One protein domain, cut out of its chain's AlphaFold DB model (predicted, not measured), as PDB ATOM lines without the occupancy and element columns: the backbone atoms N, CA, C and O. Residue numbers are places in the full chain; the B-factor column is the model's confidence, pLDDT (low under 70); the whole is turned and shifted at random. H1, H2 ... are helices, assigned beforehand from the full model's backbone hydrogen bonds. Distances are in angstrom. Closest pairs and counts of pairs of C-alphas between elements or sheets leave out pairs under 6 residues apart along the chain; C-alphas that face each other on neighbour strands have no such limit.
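Overview. This is residues 77 to 203 of the 250 residues of an uncharacterized protein of Variovorax sp. 770b2 (UniProt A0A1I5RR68). Look for a flat array of four long helices: H4, H5 and H6 make an up-and-down bundle, each running against the one before, and H3 packs on H4 at the bundle's side. The short H1 and H2 pack on H3, and the loop residues 100 to 105 stick out. The printed part has 127 residues with six named helices, H1 to H6 in chain order, and no named strand: all helix. It is only just compact, close to loose, with a radius of gyration of the C-alphas of 16.4 A and spans of 51 by 42 by 15 A.

Arrangement. Start at the hub, H3, residues 106 to 132, with a kink of 31 degrees near residue 126. It touches H4, residues 135 to 154, in a hairpin at a shallow tilt of 28 degrees; Leu 130 and Arg 138 have the closest C-alphas, 6.8 A. H5, residues 160 to 174, touches H4 in a hairpin, closest C-alphas Arg 139 and Gly 174, 3.7 A. H6, residues 178 to 200, touches H5 in another, closest C-alphas Ile 164 and Thr 189, 5.4 A; H3 and H6 are apart. H1, residues 85 to 88, touches residues 114 to 121 of H3, closest C-alphas Glu 87 and Ala 117, 5.1 A. H2, residues 92 to 99, touches residues 106 to 110 of H3, closest C-alphas Leu 99 and Val 106, 5.9 A. Each O i to N i+4 pair is within hydrogen-bond range in H2, H5 and H6, against 21 of 23 in H3 and 12 of 16 in H4; H1 is too short for one.

Along the chain. Find C-alpha 106 at (390.738, 420.350, 280.922); H3 runs 39.3 A from there. H4 measures 30.1 A, H5 20.6 A, and H6 31.8 A, ending at C-alpha 200, (406.707, 440.150, 289.394).

Size, cuts and confidence. The C-alphas farthest apart, of Gly 101 and Ala 179, are 51.1 A apart. The printed part has no cut and no long link. Look for pLDDT under 70 at residues 77 to 83 and 195 to 203.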
ATOM      1  N   SER A  77     411.993 407.391 290.800       47.56
ATOM      2  CA  SER A  77     412.431 407.126 292.175       47.56
ATOM      3  C   SER A  77     412.001 405.707 292.552       47.56
ATOM      4  O   SER A  77     410.809 405.406 292.422       47.56
ATOM      5  N   PRO A  78     412.892 404.842 293.070       48.72
ATOM      6  CA  PRO A  78     412.490 403.525 293.565       48.72
ATOM      7  C   PRO A  78     411.489 403.615 294.733       48.72
ATOM      8  O   PRO A  78     410.784 402.645 295.006       48.72
ATOM      9  N   TYR A  79     411.362 404.784 295.376       52.16
ATOM     10  CA  TYR A  79     410.419 405.047 296.466       52.16
ATOM     11  C   TYR A  79     409.044 405.554 295.995       52.16
ATOM     12  O   TYR A  79     408.158 405.754 296.825       52.16
ATOM     13  N   LEU A  80     408.839 405.770 294.687       55.41
ATOM     14  CA  LEU A  80     407.616 406.366 294.119       55.41
ATOM     15  C   LEU A  80     407.057 405.558 292.947       55.41
ATOM     16  O   LEU A  80     406.603 406.107 291.945       55.41
ATOM     17  N   THR A  81     407.061 404.235 293.072       55.00
ATOM     18  CA  THR A  81     406.461 403.345 292.069       55.00
ATOM     19  C   THR A  81     404.925 403.369 292.083       55.00
ATOM     20  O   THR A  81     404.300 402.877 291.147       55.00
ATOM     21  N   SER A  82     404.296 403.980 293.098       58.72
ATOM     22  CA  SER A  82     402.839 404.111 293.228       58.72
ATOM     23  C   SER A  82     402.397 405.534 293.585       58.72
ATOM     24  O   SER A  82     403.101 406.230 294.317       58.72
ATOM     25  N   ALA A  83     401.195 405.922 293.145       68.81
ATOM     26  CA  ALA A  83     400.556 407.190 293.500       68.81
ATOM     27  C   ALA A  83     400.477 407.390 295.027       68.81
ATOM     28  O   ALA A  83     400.029 406.503 295.764       68.81
ATOM     29  N   GLY A  84     400.901 408.566 295.494       73.06
ATOM     30  CA  GLY A  84     400.919 408.918 296.913       73.06
ATOM     31  C   GLY A  84     399.529 409.206 297.490       73.06
ATOM     32  O   GLY A  84     398.498 408.906 296.886       73.06
ATOM     33  N   ALA A  85     399.468 409.705 298.725       74.44
ATOM     34  CA  ALA A  85     398.189 409.931 299.402       74.44
ATOM     35  C   ALA A  85     397.407 411.086 298.764       74.44
ATOM     36  O   ALA A  85     396.194 410.975 298.589       74.44
ATOM     37  N   ARG A  86     398.099 412.163 298.382       75.25
ATOM     38  CA  ARG A  86     397.491 413.339 297.757       75.25
ATOM     39  C   ARG A  86     397.032 413.015 296.345       75.25
ATOM     40  O   ARG A  86     395.902 413.341 296.007       75.25
ATOM     41  N   GLU A  87     397.850 412.317 295.554       79.38
ATOM     42  CA  GLU A  87     397.466 411.877 294.207       79.38
ATOM     43  C   GLU A  87     396.245 410.942 294.243       79.38
ATOM     44  O   GLU A  87     395.298 411.140 293.486       79.38
ATOM     45  N   ARG A  88     396.208 409.972 295.170       78.25
ATOM     46  CA  ARG A  88     395.054 409.064 295.337       78.25
ATOM     47  C   ARG A  88     393.803 409.745 295.887       78.25
ATOM     48  O   ARG A  88     392.705 409.244 295.669       78.25
ATOM     49  N   GLY A  89     393.963 410.846 296.617       70.12
ATOM     50  CA  GLY A  89     392.854 411.634 297.151       70.12
ATOM     51  C   GLY A  89     392.125 412.477 296.100       70.12
ATOM     52  O   GLY A  89     391.075 413.035 296.409       70.12
ATOM     53  N   LEU A  90     392.653 412.585 294.874       71.00
ATOM     54  CA  LEU A  90     392.027 413.353 293.801       71.00
ATOM     55  C   LEU A  90     390.853 412.590 293.172       71.00
ATOM     56  O   LEU A  90     391.036 411.546 292.546       71.00
ATOM     57  N   ASP A  91     389.650 413.167 293.230       83.06
ATOM     58  CA  ASP A  91     388.534 412.734 292.385       83.06
ATOM     59  C   ASP A  91     388.685 413.349 290.986       83.06
ATOM     60  O   ASP A  91     388.255 414.470 290.712       83.06
ATOM     61  N   ILE A  92     389.315 412.600 290.080       82.00
ATOM     62  CA  ILE A  92     389.578 413.043 288.704       82.00
ATOM     63  C   ILE A  92     388.281 413.298 287.922       82.00
ATOM     64  O   ILE A  92     388.248 414.155 287.037       82.00
ATOM     65  N   VAL A  93     387.202 412.573 288.226       80.75
ATOM     66  CA  VAL A  93     385.918 412.729 287.529       80.75
ATOM     67  C   VAL A  93     385.229 414.013 287.974       80.75
ATOM     68  O   VAL A  93     384.662 414.723 287.141       80.75
ATOM     69  N   GLN A  94     385.274 414.324 289.270       74.56
ATOM     70  CA  GLN A  94     384.805 415.603 289.795       74.56
ATOM     71  C   GLN A  94     385.675 416.755 289.285       74.56
ATOM     72  O   GLN A  94     385.139 417.718 288.750       74.56
ATOM     73  N   LEU A  95     387.001 416.609 289.316       76.50
ATOM     74  CA  LEU A  95     387.932 417.638 288.854       76.50
ATOM     75  C   LEU A  95     387.702 418.014 287.384       76.50
ATOM     76  O   LEU A  95     387.660 419.190 287.037       76.50
ATOM     77  N   ARG A  96     387.486 417.024 286.509       81.06
ATOM     78  CA  ARG A  96     387.141 417.275 285.099       81.06
ATOM     79  C   ARG A  96     385.836 418.050 284.942       81.06
ATOM     80  O   ARG A  96     385.744 418.880 284.043       81.06
ATOM     81  N   ARG A  97     384.836 417.774 285.786       77.69
ATOM     82  CA  ARG A  97     383.553 418.493 285.781       77.69
ATOM     83  C   ARG A  97     383.712 419.926 286.277       77.69
ATOM     84  O   ARG A  97     383.176 420.820 285.641       77.69
ATOM     85  N   ASP A  98     384.487 420.145 287.333       75.31
ATOM     86  CA  ASP A  98     384.721 421.482 287.896       75.31
ATOM     87  C   ASP A  98     385.530 422.376 286.945       75.31
ATOM     88  O   ASP A  98     385.332 423.588 286.882       75.31
ATOM     89  N   LEU A  99     386.431 421.772 286.168       79.50
ATOM     90  CA  LEU A  99     387.213 422.469 285.149       79.50
ATOM     91  C   LEU A  99     386.427 422.705 283.852       79.50
ATOM     92  O   LEU A  99     386.786 423.598 283.073       79.50
ATOM     93  N   ALA A 100     385.355 421.946 283.615       77.31
ATOM     94  CA  ALA A 100     384.494 422.130 282.458       77.31
ATOM     95  C   ALA A 100     383.760 423.476 282.569       77.31
ATOM     96  O   ALA A 100     382.968 423.706 283.475       77.31
ATOM     97  N   GLY A 101     384.040 424.381 281.630       75.44
ATOM     98  CA  GLY A 101     383.482 425.739 281.622       75.44
ATOM     99  C   GLY A 101     384.456 426.835 282.062       75.44
ATOM    100  O   GLY A 101     384.132 428.010 281.942       75.44
ATOM    101  N   THR A 102     385.676 426.482 282.483       75.56
ATOM    102  CA  THR A 102     386.729 427.465 282.819       75.56
ATOM    103  C   THR A 102     387.421 428.080 281.594       75.56
ATOM    104  O   THR A 102     388.213 429.009 281.740       75.56
ATOM    105  N   GLY A 103     387.157 427.563 280.387       76.75
ATOM    106  CA  GLY A 103     387.793 428.004 279.138       76.75
ATOM    107  C   GLY A 103     389.241 427.531 278.949       76.75
ATOM    108  O   GLY A 103     389.866 427.890 277.955       76.75
ATOM    109  N   LYS A 104     389.774 426.726 279.876       78.50
ATOM    110  CA  LYS A 104     391.102 426.102 279.793       78.50
ATOM    111  C   LYS A 104     391.030 424.697 279.187       78.50
ATOM    112  O   LYS A 104     389.969 424.071 279.181       78.50
ATOM    113  N   ASP A 105     392.174 424.180 278.743       88.50
ATOM    114  CA  ASP A 105     392.310 422.765 278.391       88.50
ATOM    115  C   ASP A 105     392.187 421.902 279.657       88.50
ATOM    116  O   ASP A 105     393.067 421.879 280.522       88.50
ATOM    117  N   VAL A 106     391.061 421.196 279.769       81.94
ATOM    118  CA  VAL A 106     390.738 420.350 280.922       81.94
ATOM    119  C   VAL A 106     391.749 419.213 281.087       81.94
ATOM    120  O   VAL A 106     392.079 418.862 282.218       81.94
ATOM    121  N   ALA A 107     392.251 418.626 279.997       84.94
ATOM    122  CA  ALA A 107     393.200 417.521 280.083       84.94
ATOM    123  C   ALA A 107     394.547 418.006 280.630       84.94
ATOM    124  O   ALA A 107     395.083 417.403 281.562       84.94
ATOM    125  N   GLN A 108     395.033 419.136 280.111       82.88
ATOM    126  CA  GLN A 108     396.275 419.753 280.571       82.88
ATOM    127  C   GLN A 108     396.187 420.186 282.042       82.88
ATOM    128  O   GLN A 108     397.126 419.986 282.811       82.88
ATOM    129  N   GLU A 109     395.053 420.751 282.456       77.00
ATOM    130  CA  GLU A 109     394.868 421.235 283.824       77.00
ATOM    131  C   GLU A 109     394.738 420.085 284.836       77.00
ATOM    132  O   GLU A 109     395.285 420.158 285.937       77.00
ATOM    133  N   VAL A 110     394.089 418.981 284.455       76.88
ATOM    134  CA  VAL A 110     394.071 417.754 285.266       76.88
ATOM    135  C   VAL A 110     395.481 417.184 285.407       76.88
ATOM    136  O   VAL A 110     395.888 416.855 286.521       76.88
ATOM    137  N   GLU A 111     396.247 417.090 284.316       84.94
ATOM    138  CA  GLU A 111     397.633 416.611 284.365       84.94
ATOM    139  C   GLU A 111     398.493 417.491 285.281       84.94
ATOM    140  O   GLU A 111     399.247 416.982 286.111       84.94
ATOM    141  N   ARG A 112     398.331 418.813 285.182       82.88
ATOM    142  CA  ARG A 112     399.012 419.792 286.032       82.88
ATOM    143  C   ARG A 112     398.720 419.561 287.517       82.88
ATOM    144  O   ARG A 112     399.649 419.504 288.321       82.88
ATOM    145  N   ILE A 113     397.450 419.386 287.882       77.44
ATOM    146  CA  ILE A 113     397.031 419.168 289.275       77.44
ATOM    147  C   ILE A 113     397.539 417.822 289.807       77.44
ATOM    148  O   ILE A 113     398.032 417.756 290.934       77.44
ATOM    149  N   VAL A 114     397.490 416.764 288.993       84.75
ATOM    150  CA  VAL A 114     398.060 415.453 289.347       84.75
ATOM    151  C   VAL A 114     399.573 415.556 289.554       84.75
ATOM    152  O   VAL A 114     400.094 415.032 290.539       84.75
ATOM    153  N   ALA A 115     400.284 416.274 288.680       84.31
ATOM    154  CA  ALA A 115     401.722 416.494 288.812       84.31
ATOM    155  C   ALA A 115     402.073 417.247 290.106       84.31
ATOM    156  O   ALA A 115     403.007 416.852 290.803       84.31
ATOM    157  N   LEU A 116     401.304 418.278 290.471       84.56
ATOM    158  CA  LEU A 116     401.478 418.988 291.742       84.56
ATOM    159  C   LEU A 116     401.234 418.075 292.953       84.56
ATOM    160  O   LEU A 116     402.012 418.098 293.908       84.56
ATOM    161  N   ALA A 117     400.177 417.260 292.923       79.62
ATOM    162  CA  ALA A 117     399.888 416.317 294.001       79.62
ATOM    163  C   ALA A 117     401.031 415.309 294.183       79.62
ATOM    164  O   ALA A 117     401.505 415.114 295.303       79.62
ATOM    165  N   ARG A 118     401.545 414.758 293.077       86.94
ATOM    166  CA  ARG A 118     402.692 413.843 293.074       86.94
ATOM    167  C   ARG A 118     403.970 414.501 293.590       86.94
ATOM    168  O   ARG A 118     404.706 413.886 294.359       86.94
ATOM    169  N   PHE A 119     404.232 415.750 293.206       87.25
ATOM    170  CA  PHE A 119     405.370 416.518 293.713       87.25
ATOM    171  C   PHE A 119     405.306 416.681 295.239       87.25
ATOM    172  O   PHE A 119     406.293 416.432 295.935       87.25
ATOM    173  N   ARG A 120     404.130 417.028 295.777       84.50
ATOM    174  CA  ARG A 120     403.916 417.145 297.228       84.50
ATOM    175  C   ARG A 120     404.062 415.801 297.942       84.50
ATOM    176  O   ARG A 120     404.740 415.726 298.962       84.50
ATOM    177  N   ASP A 121     403.502 414.730 297.380       82.31
ATOM    178  CA  ASP A 121     403.669 413.374 297.916       82.31
ATOM    179  C   ASP A 121     405.144 412.942 297.945       82.31
ATOM    180  O   ASP A 121     405.578 412.264 298.881       82.31
ATOM    181  N   ARG A 122     405.935 413.351 296.947       85.69
ATOM    182  CA  ARG A 122     407.376 413.088 296.888       85.69
ATOM    183  C   ARG A 122     408.146 413.830 297.978       85.69
ATOM    184  O   ARG A 122     408.971 413.209 298.641       85.69
ATOM    185  N   MET A 123     407.845 415.110 298.197       83.94
ATOM    186  CA  MET A 123     408.399 415.894 299.310       83.94
ATOM    187  C   MET A 123     408.098 415.235 300.666       83.94
ATOM    188  O   MET A 123     409.010 415.016 301.464       83.94
ATOM    189  N   ASP A 124     406.840 414.839 300.891       83.94
ATOM    190  CA  ASP A 124     406.404 414.166 302.122       83.94
ATOM    191  C   ASP A 124     407.039 412.772 302.279       83.94
ATOM    192  O   ASP A 124     407.289 412.302 303.390       83.94
ATOM    193  N   THR A 125     407.297 412.077 301.174       82.81
ATOM    194  CA  THR A 125     407.943 410.761 301.200       82.81
ATOM    195  C   THR A 125     409.417 410.883 301.528       82.81
ATOM    196  O   THR A 125     409.851 410.212 302.461       82.81
ATOM    197  N   LEU A 126     410.150 411.771 300.843       83.44
ATOM    198  CA  LEU A 126     411.555 412.057 301.140       83.44
ATOM    199  C   LEU A 126     411.725 412.362 302.627       83.44
ATOM    200  O   LEU A 126     412.588 411.779 303.269       83.44
ATOM    201  N   ALA A 127     410.838 413.186 303.183       81.88
ATOM    202  CA  ALA A 127     410.829 413.520 304.597       81.88
ATOM    203  C   ALA A 127     410.800 412.299 305.528       81.88
ATOM    204  O   ALA A 127     411.566 412.212 306.485       81.88
ATOM    205  N   ARG A 128     409.919 411.341 305.231       80.81
ATOM    206  CA  ARG A 128     409.745 410.124 306.032       80.81
ATOM    207  C   ARG A 128     410.908 409.153 305.882       80.81
ATOM    208  O   ARG A 128     411.304 408.538 306.867       80.81
ATOM    209  N   VAL A 129     411.417 408.980 304.664       82.38
ATOM    210  CA  VAL A 129     412.447 407.969 304.381       82.38
ATOM    211  C   VAL A 129     413.859 408.485 304.616       82.38
ATOM    212  O   VAL A 129     414.771 407.672 304.726       82.38
ATOM    213  N   LEU A 130     414.050 409.803 304.764       83.62
ATOM    214  CA  LEU A 130     415.359 410.445 304.900       83.62
ATOM    215  C   LEU A 130     416.325 409.749 305.874       83.62
ATOM    216  O   LEU A 130     417.478 409.560 305.489       83.62
ATOM    217  N   PRO A 131     415.902 409.318 307.084       84.81
ATOM    218  CA  PRO A 131     416.803 408.665 308.038       84.81
ATOM    219  C   PRO A 131     417.304 407.289 307.580       84.81
ATOM    220  O   PRO A 131     418.269 406.769 308.132       84.81
ATOM    221  N   THR A 132     416.619 406.682 306.612       83.06
ATOM    222  CA  THR A 132     416.903 405.337 306.094       83.06
ATOM    223  C   THR A 132     417.666 405.353 304.774       83.06
ATOM    224  O   THR A 132     418.182 404.319 304.366       83.06
ATOM    225  N   LEU A 133     417.744 406.514 304.118       81.75
ATOM    226  CA  LEU A 133     418.418 406.668 302.836       81.75
ATOM    227  C   LEU A 133     419.935 406.751 303.019       81.75
ATOM    228  O   LEU A 133     420.430 407.514 303.857       81.75
ATOM    229  N   SER A 134     420.675 406.046 302.167       84.88
ATOM    230  CA  SER A 134     422.108 406.268 301.970       84.88
ATOM    231  C   SER A 134     422.389 407.667 301.407       84.88
ATOM    232  O   SER A 134     421.508 408.335 300.869       84.88
ATOM    233  N   ASP A 135     423.634 408.130 301.506       83.12
ATOM    234  CA  ASP A 135     424.042 409.449 301.004       83.12
ATOM    235  C   ASP A 135     423.775 409.611 299.498       83.12
ATOM    236  O   ASP A 135     423.382 410.685 299.043       83.12
ATOM    237  N   GLU A 136     423.956 408.538 298.726       81.94
ATOM    238  CA  GLU A 136     423.678 408.519 297.289       81.94
ATOM    239  C   GLU A 136     422.176 408.628 297.000       81.94
ATOM    240  O   GLU A 136     421.768 409.437 296.166       81.94
ATOM    241  N   GLU A 137     421.346 407.894 297.744       84.44
ATOM    242  CA  GLU A 137     419.886 407.953 297.619       84.44
ATOM    243  C   GLU A 137     419.335 409.318 298.059       84.44
ATOM    244  O   GLU A 137     418.488 409.887 297.369       84.44
ATOM    245  N   ARG A 138     419.853 409.902 299.153       84.75
ATOM    246  CA  ARG A 138     419.482 411.264 299.586       84.75
ATOM    247  C   ARG A 138     419.824 412.297 298.520       84.75
ATOM    248  O   ARG A 138     418.987 413.146 298.215       84.75
ATOM    249  N   ARG A 139     421.020 412.213 297.926       86.00
ATOM    250  CA  ARG A 139     421.431 413.095 296.824       86.00
ATOM    251  C   ARG A 139     420.485 412.973 295.635       86.00
ATOM    252  O   ARG A 139     419.973 413.983 295.152       86.00
ATOM    253  N   ALA A 140     420.244 411.744 295.184       84.31
ATOM    254  CA  ALA A 140     419.416 411.467 294.018       84.31
ATOM    255  C   ALA A 140     417.976 411.975 294.202       84.31
ATOM    256  O   ALA A 140     417.445 412.657 293.321       84.31
ATOM    257  N   GLU A 141     417.361 411.708 295.357       84.31
ATOM    258  CA  GLU A 141     415.997 412.159 295.636       84.31
ATOM    259  C   GLU A 141     415.887 413.676 295.757       84.31
ATOM    260  O   GLU A 141     414.997 414.275 295.146       84.31
ATOM    261  N   SER A 142     416.811 414.317 296.478       85.88
ATOM    262  CA  SER A 142     416.836 415.775 296.590       85.88
ATOM    263  C   SER A 142     416.937 416.448 295.222       85.88
ATOM    264  O   SER A 142     416.183 417.379 294.937       85.88
ATOM    265  N   TYR A 143     417.820 415.967 294.345       87.44
ATOM    266  CA  TYR A 143     418.000 416.557 293.017       87.44
ATOM    267  C   TYR A 143     416.786 416.362 292.119       87.44
ATOM    268  O   TYR A 143     416.373 417.292 291.430       87.44
ATOM    269  N   ALA A 144     416.165 415.187 292.162       86.19
ATOM    270  CA  ALA A 144     414.986 414.917 291.359       86.19
ATOM    271  C   ALA A 144     413.762 415.749 291.790       86.19
ATOM    272  O   ALA A 144     412.883 416.021 290.971       86.19
ATOM    273  N   ILE A 145     413.680 416.168 293.056       87.31
ATOM    274  CA  ILE A 145     412.678 417.144 293.509       87.31
ATOM    275  C   ILE A 145     413.048 418.554 293.040       87.31
ATOM    276  O   ILE A 145     412.196 419.265 292.509       87.31
ATOM    277  N   VAL A 146     414.307 418.959 293.221       88.12
ATOM    278  CA  VAL A 146     414.803 420.281 292.804       88.12
ATOM    279  C   VAL A 146     414.567 420.522 291.309       88.12
ATOM    280  O   VAL A 146     414.140 421.611 290.937       88.12
ATOM    281  N   ASP A 147     414.758 419.504 290.470       88.44
ATOM    282  CA  ASP A 147     414.543 419.572 289.019       88.44
ATOM    283  C   ASP A 147     413.085 419.884 288.629       88.44
ATOM    284  O   ASP A 147     412.818 420.554 287.634       88.44
ATOM    285  N   GLN A 148     412.116 419.474 289.454       86.50
ATOM    286  CA  GLN A 148     410.692 419.738 289.218       86.50
ATOM    287  C   GLN A 148     410.253 421.132 289.697       86.50
ATOM    288  O   GLN A 148     409.234 421.653 289.235       86.50
ATOM    289  N   MET A 149     411.015 421.765 290.597       84.75
ATOM    290  CA  MET A 149     410.650 423.033 291.238       84.75
ATOM    291  C   MET A 149     410.344 424.168 290.241       84.75
ATOM    292  O   MET A 149     409.311 424.825 290.403       84.75
ATOM    293  N   PRO A 150     411.152 424.409 289.184       83.12
ATOM    294  CA  PRO A 150     410.893 425.502 288.248       83.12
ATOM    295  C   PRO A 150     409.542 425.383 287.538       83.12
ATOM    296  O   PRO A 150     408.880 426.398 287.332       83.12
ATOM    297  N   ARG A 151     409.093 424.160 287.216       83.81
ATOM    298  CA  ARG A 151     407.786 423.921 286.582       83.81
ATOM    299  C   ARG A 151     406.642 424.390 287.483       83.81
ATOM    300  O   ARG A 151     405.755 425.103 287.026       83.81
ATOM    301  N   HIS A 152     406.680 424.025 288.761       81.94
ATOM    302  CA  HIS A 152     405.640 424.399 289.723       81.94
ATOM    303  C   HIS A 152     405.643 425.905 290.028       81.94
ATOM    304  O   HIS A 152     404.584 426.502 290.225       81.94
ATOM    305  N   VAL A 153     406.815 426.546 289.991       79.62
ATOM    306  CA  VAL A 153     406.926 428.009 290.092       79.62
ATOM    307  C   VAL A 153     406.370 428.703 288.847       79.62
ATOM    308  O   VAL A 153     405.621 429.670 288.979       79.62
ATOM    309  N   ALA A 154     406.679 428.207 287.645       77.50
ATOM    310  CA  ALA A 154     406.163 428.749 286.385       77.50
ATOM    311  C   ALA A 154     404.632 428.676 286.298       77.50
ATOM    312  O   ALA A 154     403.990 429.604 285.814       77.50
ATOM    313  N   ASN A 155     404.042 427.615 286.849       74.06
ATOM    314  CA  ASN A 155     402.593 427.450 286.930       74.06
ATOM    315  C   ASN A 155     401.926 428.272 288.053       74.06
ATOM    316  O   ASN A 155     400.704 428.220 288.195       74.06
ATOM    317  N   GLY A 156     402.696 428.990 288.879       71.38
ATOM    318  CA  GLY A 156     402.182 429.741 290.030       71.38
ATOM    319  C   GLY A 156     401.672 428.865 291.181       71.38
ATOM    320  O   GLY A 156     400.922 429.340 292.029       71.38
ATOM    321  N   GLU A 157     402.051 427.587 291.218       79.75
ATOM    322  CA  GLU A 157     401.627 426.620 292.242       79.75
ATOM    323  C   GLU A 157     402.479 426.704 293.511       79.75
ATOM    324  O   GLU A 157     402.023 426.341 294.596       79.75
ATOM    325  N   ILE A 158     403.724 427.161 293.362       77.38
ATOM    326  CA  ILE A 158     404.674 427.391 294.448       77.38
ATOM    327  C   ILE A 158     405.209 428.808 294.308       77.38
ATOM    328  O   ILE A 158     405.639 429.227 293.230       77.38
ATOM    329  N   LEU A 159     405.211 429.551 295.413       74.19
ATOM    330  CA  LEU A 159     405.761 430.898 295.426       74.19
ATOM    331  C   LEU A 159     407.285 430.842 295.226       74.19
ATOM    332  O   LEU A 159     407.947 430.015 295.857       74.19
ATOM    333  N   PRO A 160     407.890 431.751 294.437       76.19
ATOM    334  CA  PRO A 160     409.336 431.731 294.212       76.19
ATOM    335  C   PRO A 160     410.168 431.769 295.502       76.19
ATOM    336  O   PRO A 160     411.227 431.156 295.586       76.19
ATOM    337  N   VAL A 161     409.673 432.461 296.529       73.75
ATOM    338  CA  VAL A 161     410.313 432.574 297.849       73.75
ATOM    339  C   VAL A 161     410.423 431.216 298.535       73.75
ATOM    340  O   VAL A 161     411.473 430.862 299.066       73.75
ATOM    341  N   GLU A 162     409.341 430.446 298.489       75.56
ATOM    342  CA  GLU A 162     409.278 429.108 299.068       75.56
ATOM    343  C   GLU A 162     410.113 428.136 298.248       75.56
ATOM    344  O   GLU A 162     410.895 427.383 298.814       75.56
ATOM    345  N   ALA A 163     410.045 428.225 296.918       80.00
ATOM    346  CA  ALA A 163     410.872 427.423 296.028       80.00
ATOM    347  C   ALA A 163     412.373 427.616 296.289       80.00
ATOM    348  O   ALA A 163     413.119 426.638 296.317       80.00
ATOM    349  N   ILE A 164     412.825 428.852 296.530       80.00
ATOM    350  CA  ILE A 164     414.219 429.151 296.894       80.00
ATOM    351  C   ILE A 164     414.580 428.503 298.236       80.00
ATOM    352  O   ILE A 164     415.629 427.862 298.338       80.00
ATOM    353  N   ALA A 165     413.725 428.644 299.253       80.88
ATOM    354  CA  ALA A 165     413.958 428.060 300.573       80.88
ATOM    355  C   ALA A 165     414.004 426.522 300.518       80.88
ATOM    356  O   ALA A 165     414.949 425.911 301.019       80.88
ATOM    357  N   SER A 166     413.038 425.897 299.839       83.50
ATOM    358  CA  SER A 166     412.991 424.448 299.634       83.50
ATOM    359  C   SER A 166     414.188 423.947 298.829       83.50
ATOM    360  O   SER A 166     414.777 422.938 299.198       83.50
ATOM    361  N   THR A 167     414.601 424.663 297.780       84.06
ATOM    362  CA  THR A 167     415.780 424.300 296.976       84.06
ATOM    363  C   THR A 167     417.047 424.292 297.827       84.06
ATOM    364  O   THR A 167     417.797 423.322 297.785       84.06
ATOM    365  N   ARG A 168     417.267 425.320 298.657       86.62
ATOM    366  CA  ARG A 168     418.412 425.365 299.584       86.62
ATOM    367  C   ARG A 168     418.414 424.181 300.544       86.62
ATOM    368  O   ARG A 168     419.431 423.510 300.676       86.62
ATOM    369  N   ALA A 169     417.270 423.903 301.168       85.94
ATOM    370  CA  ALA A 169     417.138 422.789 302.100       85.94
ATOM    371  C   ALA A 169     417.416 421.436 301.423       85.94
ATOM    372  O   ALA A 169     418.156 420.617 301.960       85.94
ATOM    373  N   LEU A 170     416.884 421.211 300.219       88.75
ATOM    374  CA  LEU A 170     417.092 419.967 299.473       88.75
ATOM    375  C   LEU A 170     418.558 419.771 299.069       88.75
ATOM    376  O   LEU A 170     419.072 418.660 299.189       88.75
ATOM    377  N   ILE A 171     419.256 420.831 298.646       89.69
ATOM    378  CA  ILE A 171     420.691 420.749 298.332       89.69
ATOM    379  C   ILE A 171     421.498 420.494 299.613       89.69
ATOM    380  O   ILE A 171     422.387 419.653 299.592       89.69
ATOM    381  N   GLN A 172     421.159 421.130 300.740       88.44
ATOM    382  CA  GLN A 172     421.805 420.865 302.034       88.44
ATOM    383  C   GLN A 172     421.651 419.400 302.478       88.44
ATOM    384  O   GLN A 172     422.559 418.832 303.077       88.44
ATOM    385  N   ILE A 173     420.497 418.795 302.191       85.56
ATOM    386  CA  ILE A 173     420.196 417.394 302.504       85.56
ATOM    387  C   ILE A 173     420.927 416.432 301.558       85.56
ATOM    388  O   ILE A 173     421.392 415.373 301.981       85.56
ATOM    389  N   GLY A 174     420.961 416.773 300.269       84.88
ATOM    390  CA  GLY A 174     421.442 415.892 299.211       84.88
ATOM    391  C   GLY A 174     422.937 416.002 298.925       84.88
ATOM    392  O   GLY A 174     423.512 415.052 298.410       84.88
ATOM    393  N   GLU A 175     423.581 417.128 299.235       87.00
ATOM    394  CA  GLU A 175     424.987 417.357 298.911       87.00
ATOM    395  C   GLU A 175     425.854 417.532 300.159       87.00
ATOM    396  O   GLU A 175     425.719 418.493 300.918       87.00
ATOM    397  N   SER A 176     426.776 416.589 300.343       83.81
ATOM    398  CA  SER A 176     427.727 416.577 301.449       83.81
ATOM    399  C   SER A 176     428.979 417.405 301.168       83.81
ATOM    400  O   SER A 176     429.593 417.896 302.117       83.81
ATOM    401  N   ASP A 177     429.354 417.603 299.898       85.88
ATOM    402  CA  ASP A 177     430.485 418.457 299.534       85.88
ATOM    403  C   ASP A 177     430.091 419.946 299.633       85.88
ATOM    404  O   ASP A 177     429.230 420.411 298.876       85.88
ATOM    405  N   PRO A 178     430.715 420.729 300.534       83.12
ATOM    406  CA  PRO A 178     430.357 422.127 300.733       83.12
ATOM    407  C   PRO A 178     430.604 422.995 299.493       83.12
ATOM    408  O   PRO A 178     429.796 423.874 299.209       83.12
ATOM    409  N   ALA A 179     431.659 422.730 298.717       85.25
ATOM    410  CA  ALA A 179     431.962 423.520 297.526       85.25
ATOM    411  C   ALA A 179     430.922 423.279 296.420       85.25
ATOM    412  O   ALA A 179     430.476 424.219 295.759       85.25
ATOM    413  N   ILE A 180     430.490 422.024 296.248       82.81
ATOM    414  CA  ILE A 180     429.442 421.663 295.281       82.81
ATOM    415  C   ILE A 180     428.088 422.217 295.734       82.81
ATOM    416  O   ILE A 180     427.350 422.785 294.926       82.81
ATOM    417  N   ARG A 181     427.769 422.095 297.025       85.56
ATOM    418  CA  ARG A 181     426.532 422.615 297.613       85.56
ATOM    419  C   ARG A 181     426.382 424.117 297.389       85.56
ATOM    420  O   ARG A 181     425.302 424.561 296.989       85.56
ATOM    421  N   ASP A 182     427.433 424.891 297.636       76.31
ATOM    422  CA  ASP A 182     427.378 426.351 297.545       76.31
ATOM    423  C   ASP A 182     427.194 426.808 296.088       76.31
ATOM    424  O   ASP A 182     426.341 427.654 295.799       76.31
ATOM    425  N   GLU A 183     427.907 426.181 295.147       83.62
ATOM    426  CA  GLU A 183     427.765 426.465 293.715       83.62
ATOM    427  C   GLU A 183     426.367 426.093 293.194       83.62
ATOM    428  O   GLU A 183     425.700 426.902 292.538       83.62
ATOM    429  N   LEU A 184     425.868 424.899 293.534       81.25
ATOM    430  CA  LEU A 184     424.518 424.469 293.160       81.25
ATOM    431  C   LEU A 184     423.449 425.386 293.750       81.25
ATOM    432  O   LEU A 184     422.517 425.782 293.046       81.25
ATOM    433  N   THR A 185     423.602 425.770 295.015       78.38
ATOM    434  CA  THR A 185     422.684 426.689 295.689       78.38
ATOM    435  C   THR A 185     422.638 428.027 294.971       78.38
ATOM    436  O   THR A 185     421.551 428.532 294.674       78.38
ATOM    437  N   LYS A 186     423.798 428.597 294.638       78.75
ATOM    438  CA  LYS A 186     423.884 429.873 293.926       78.75
ATOM    439  C   LYS A 186     423.227 429.790 292.551       78.75
ATOM    440  O   LYS A 186     422.397 430.635 292.215       78.75
ATOM    441  N   ARG A 187     423.548 428.754 291.776       82.12
ATOM    442  CA  ARG A 187     423.018 428.560 290.423       82.12
ATOM    443  C   ARG A 187     421.499 428.381 290.414       82.12
ATOM    444  O   ARG A 187     420.800 429.061 289.662       82.12
ATOM    445  N   LEU A 188     420.984 427.471 291.236       80.06
ATOM    446  CA  LEU A 188     419.572 427.083 291.213       80.06
ATOM    447  C   LEU A 188     418.675 428.161 291.826       80.06
ATOM    448  O   LEU A 188     417.630 428.486 291.262       80.06
ATOM    449  N   THR A 189     419.108 428.795 292.921       79.75
ATOM    450  CA  THR A 189     418.350 429.919 293.489       79.75
ATOM    451  C   THR A 189     418.413 431.158 292.602       79.75
ATOM    452  O   THR A 189     417.400 431.839 292.465       79.75
ATOM    453  N   GLY A 190     419.536 431.404 291.917       75.94
ATOM    454  CA  GLY A 190     419.650 432.473 290.924       75.94
ATOM    455  C   GLY A 190     418.657 432.315 289.768       75.94
ATOM    456  O   GLY A 190     417.979 433.275 289.411       75.94
ATOM    457  N   SER A 191     418.492 431.098 289.236       76.19
ATOM    458  CA  SER A 191     417.504 430.816 288.182       76.19
ATOM    459  C   SER A 191     416.065 431.091 288.641       76.19
ATOM    460  O   SER A 191     415.309 431.765 287.936       76.19
ATOM    461  N   LEU A 192     415.704 430.652 289.852       76.56
ATOM    462  CA  LEU A 192     414.386 430.911 290.440       76.56
ATOM    463  C   LEU A 192     414.150 432.404 290.709       76.56
ATOM    464  O   LEU A 192     413.051 432.906 290.478       76.56
ATOM    465  N   GLN A 193     415.176 433.135 291.150       74.44
ATOM    466  CA  GLN A 193     415.110 434.586 291.345       74.44
ATOM    467  C   GLN A 193     414.932 435.337 290.024       74.44
ATOM    468  O   GLN A 193     414.113 436.252 289.948       74.44
ATOM    469  N   SER A 194     415.656 434.951 288.970       74.69
ATOM    470  CA  SER A 194     415.473 435.519 287.631       74.69
ATOM    471  C   SER A 194     414.045 435.315 287.131       74.69
ATOM    472  O   SER A 194     413.431 436.260 286.639       74.69
ATOM    473  N   HIS A 195     413.488 434.118 287.322       67.44
ATOM    474  CA  HIS A 195     412.101 433.829 286.969       67.44
ATOM    475  C   HIS A 195     411.103 434.647 287.812       67.44
ATOM    476  O   HIS A 195     410.146 435.209 287.281       67.44
ATOM    477  N   ALA A 196     411.347 434.795 289.119       64.75
ATOM    478  CA  ALA A 196     410.527 435.633 289.997       64.75
ATOM    479  C   ALA A 196     410.483 437.095 289.525       64.75
ATOM    480  O   ALA A 196     409.410 437.691 289.479       64.75
ATOM    481  N   ARG A 197     411.634 437.653 289.123       66.06
ATOM    482  CA  ARG A 197     411.745 439.016 288.574       66.06
ATOM    483  C   ARG A 197     411.018 439.181 287.242       66.06
ATOM    484  O   ARG A 197     410.487 440.247 286.968       66.06
ATOM    485  N   GLN A 198     410.974 438.143 286.411       65.12
ATOM    486  CA  GLN A 198     410.204 438.183 285.165       65.12
ATOM    487  C   GLN A 198     408.692 438.201 285.428       65.12
ATOM    488  O   GLN A 198     407.972 438.938 284.764       65.12
ATOM    489  N   MET A 199     408.218 437.440 286.420       57.81
ATOM    490  CA  MET A 199     406.789 437.341 286.754       57.81
ATOM    491  C   MET A 199     406.263 438.523 287.579       57.81
ATOM    492  O   MET A 199     405.101 438.898 287.446       57.81
ATOM    493  N   LEU A 200     407.094 439.088 288.457       53.50
ATOM    494  CA  LEU A 200     406.707 440.150 289.394       53.50
ATOM    495  C   LEU A 200     407.228 441.539 288.986       53.50
ATOM    496  O   LEU A 200     406.871 442.525 289.626       53.50
ATOM    497  N   GLY A 201     408.035 441.619 287.926       47.84
ATOM    498  CA  GLY A 201     408.714 442.837 287.494       47.84
ATOM    499  C   GLY A 201     410.072 443.053 288.178       47.84
ATOM    500  O   GLY A 201     410.420 442.356 289.140       47.84
ATOM    501  N   PRO A 202     410.882 444.001 287.665       48.75
ATOM    502  CA  PRO A 202     412.142 444.365 288.289       48.75
ATOM    503  C   PRO A 202     411.890 444.879 289.702       48.75
ATOM    504  O   PRO A 202     410.969 445.644 289.971       48.75
ATOM    505  N   GLU A 203     412.756 444.437 290.595       53.12
ATOM    506  CA  GLU A 203     412.793 444.830 291.988       53.12
ATOM    507  C   GLU A 203     413.011 446.362 292.073       53.12
ATOM    508  O   GLU A 203     414.041 446.829 291.580       53.12
TER     509      GLU A 203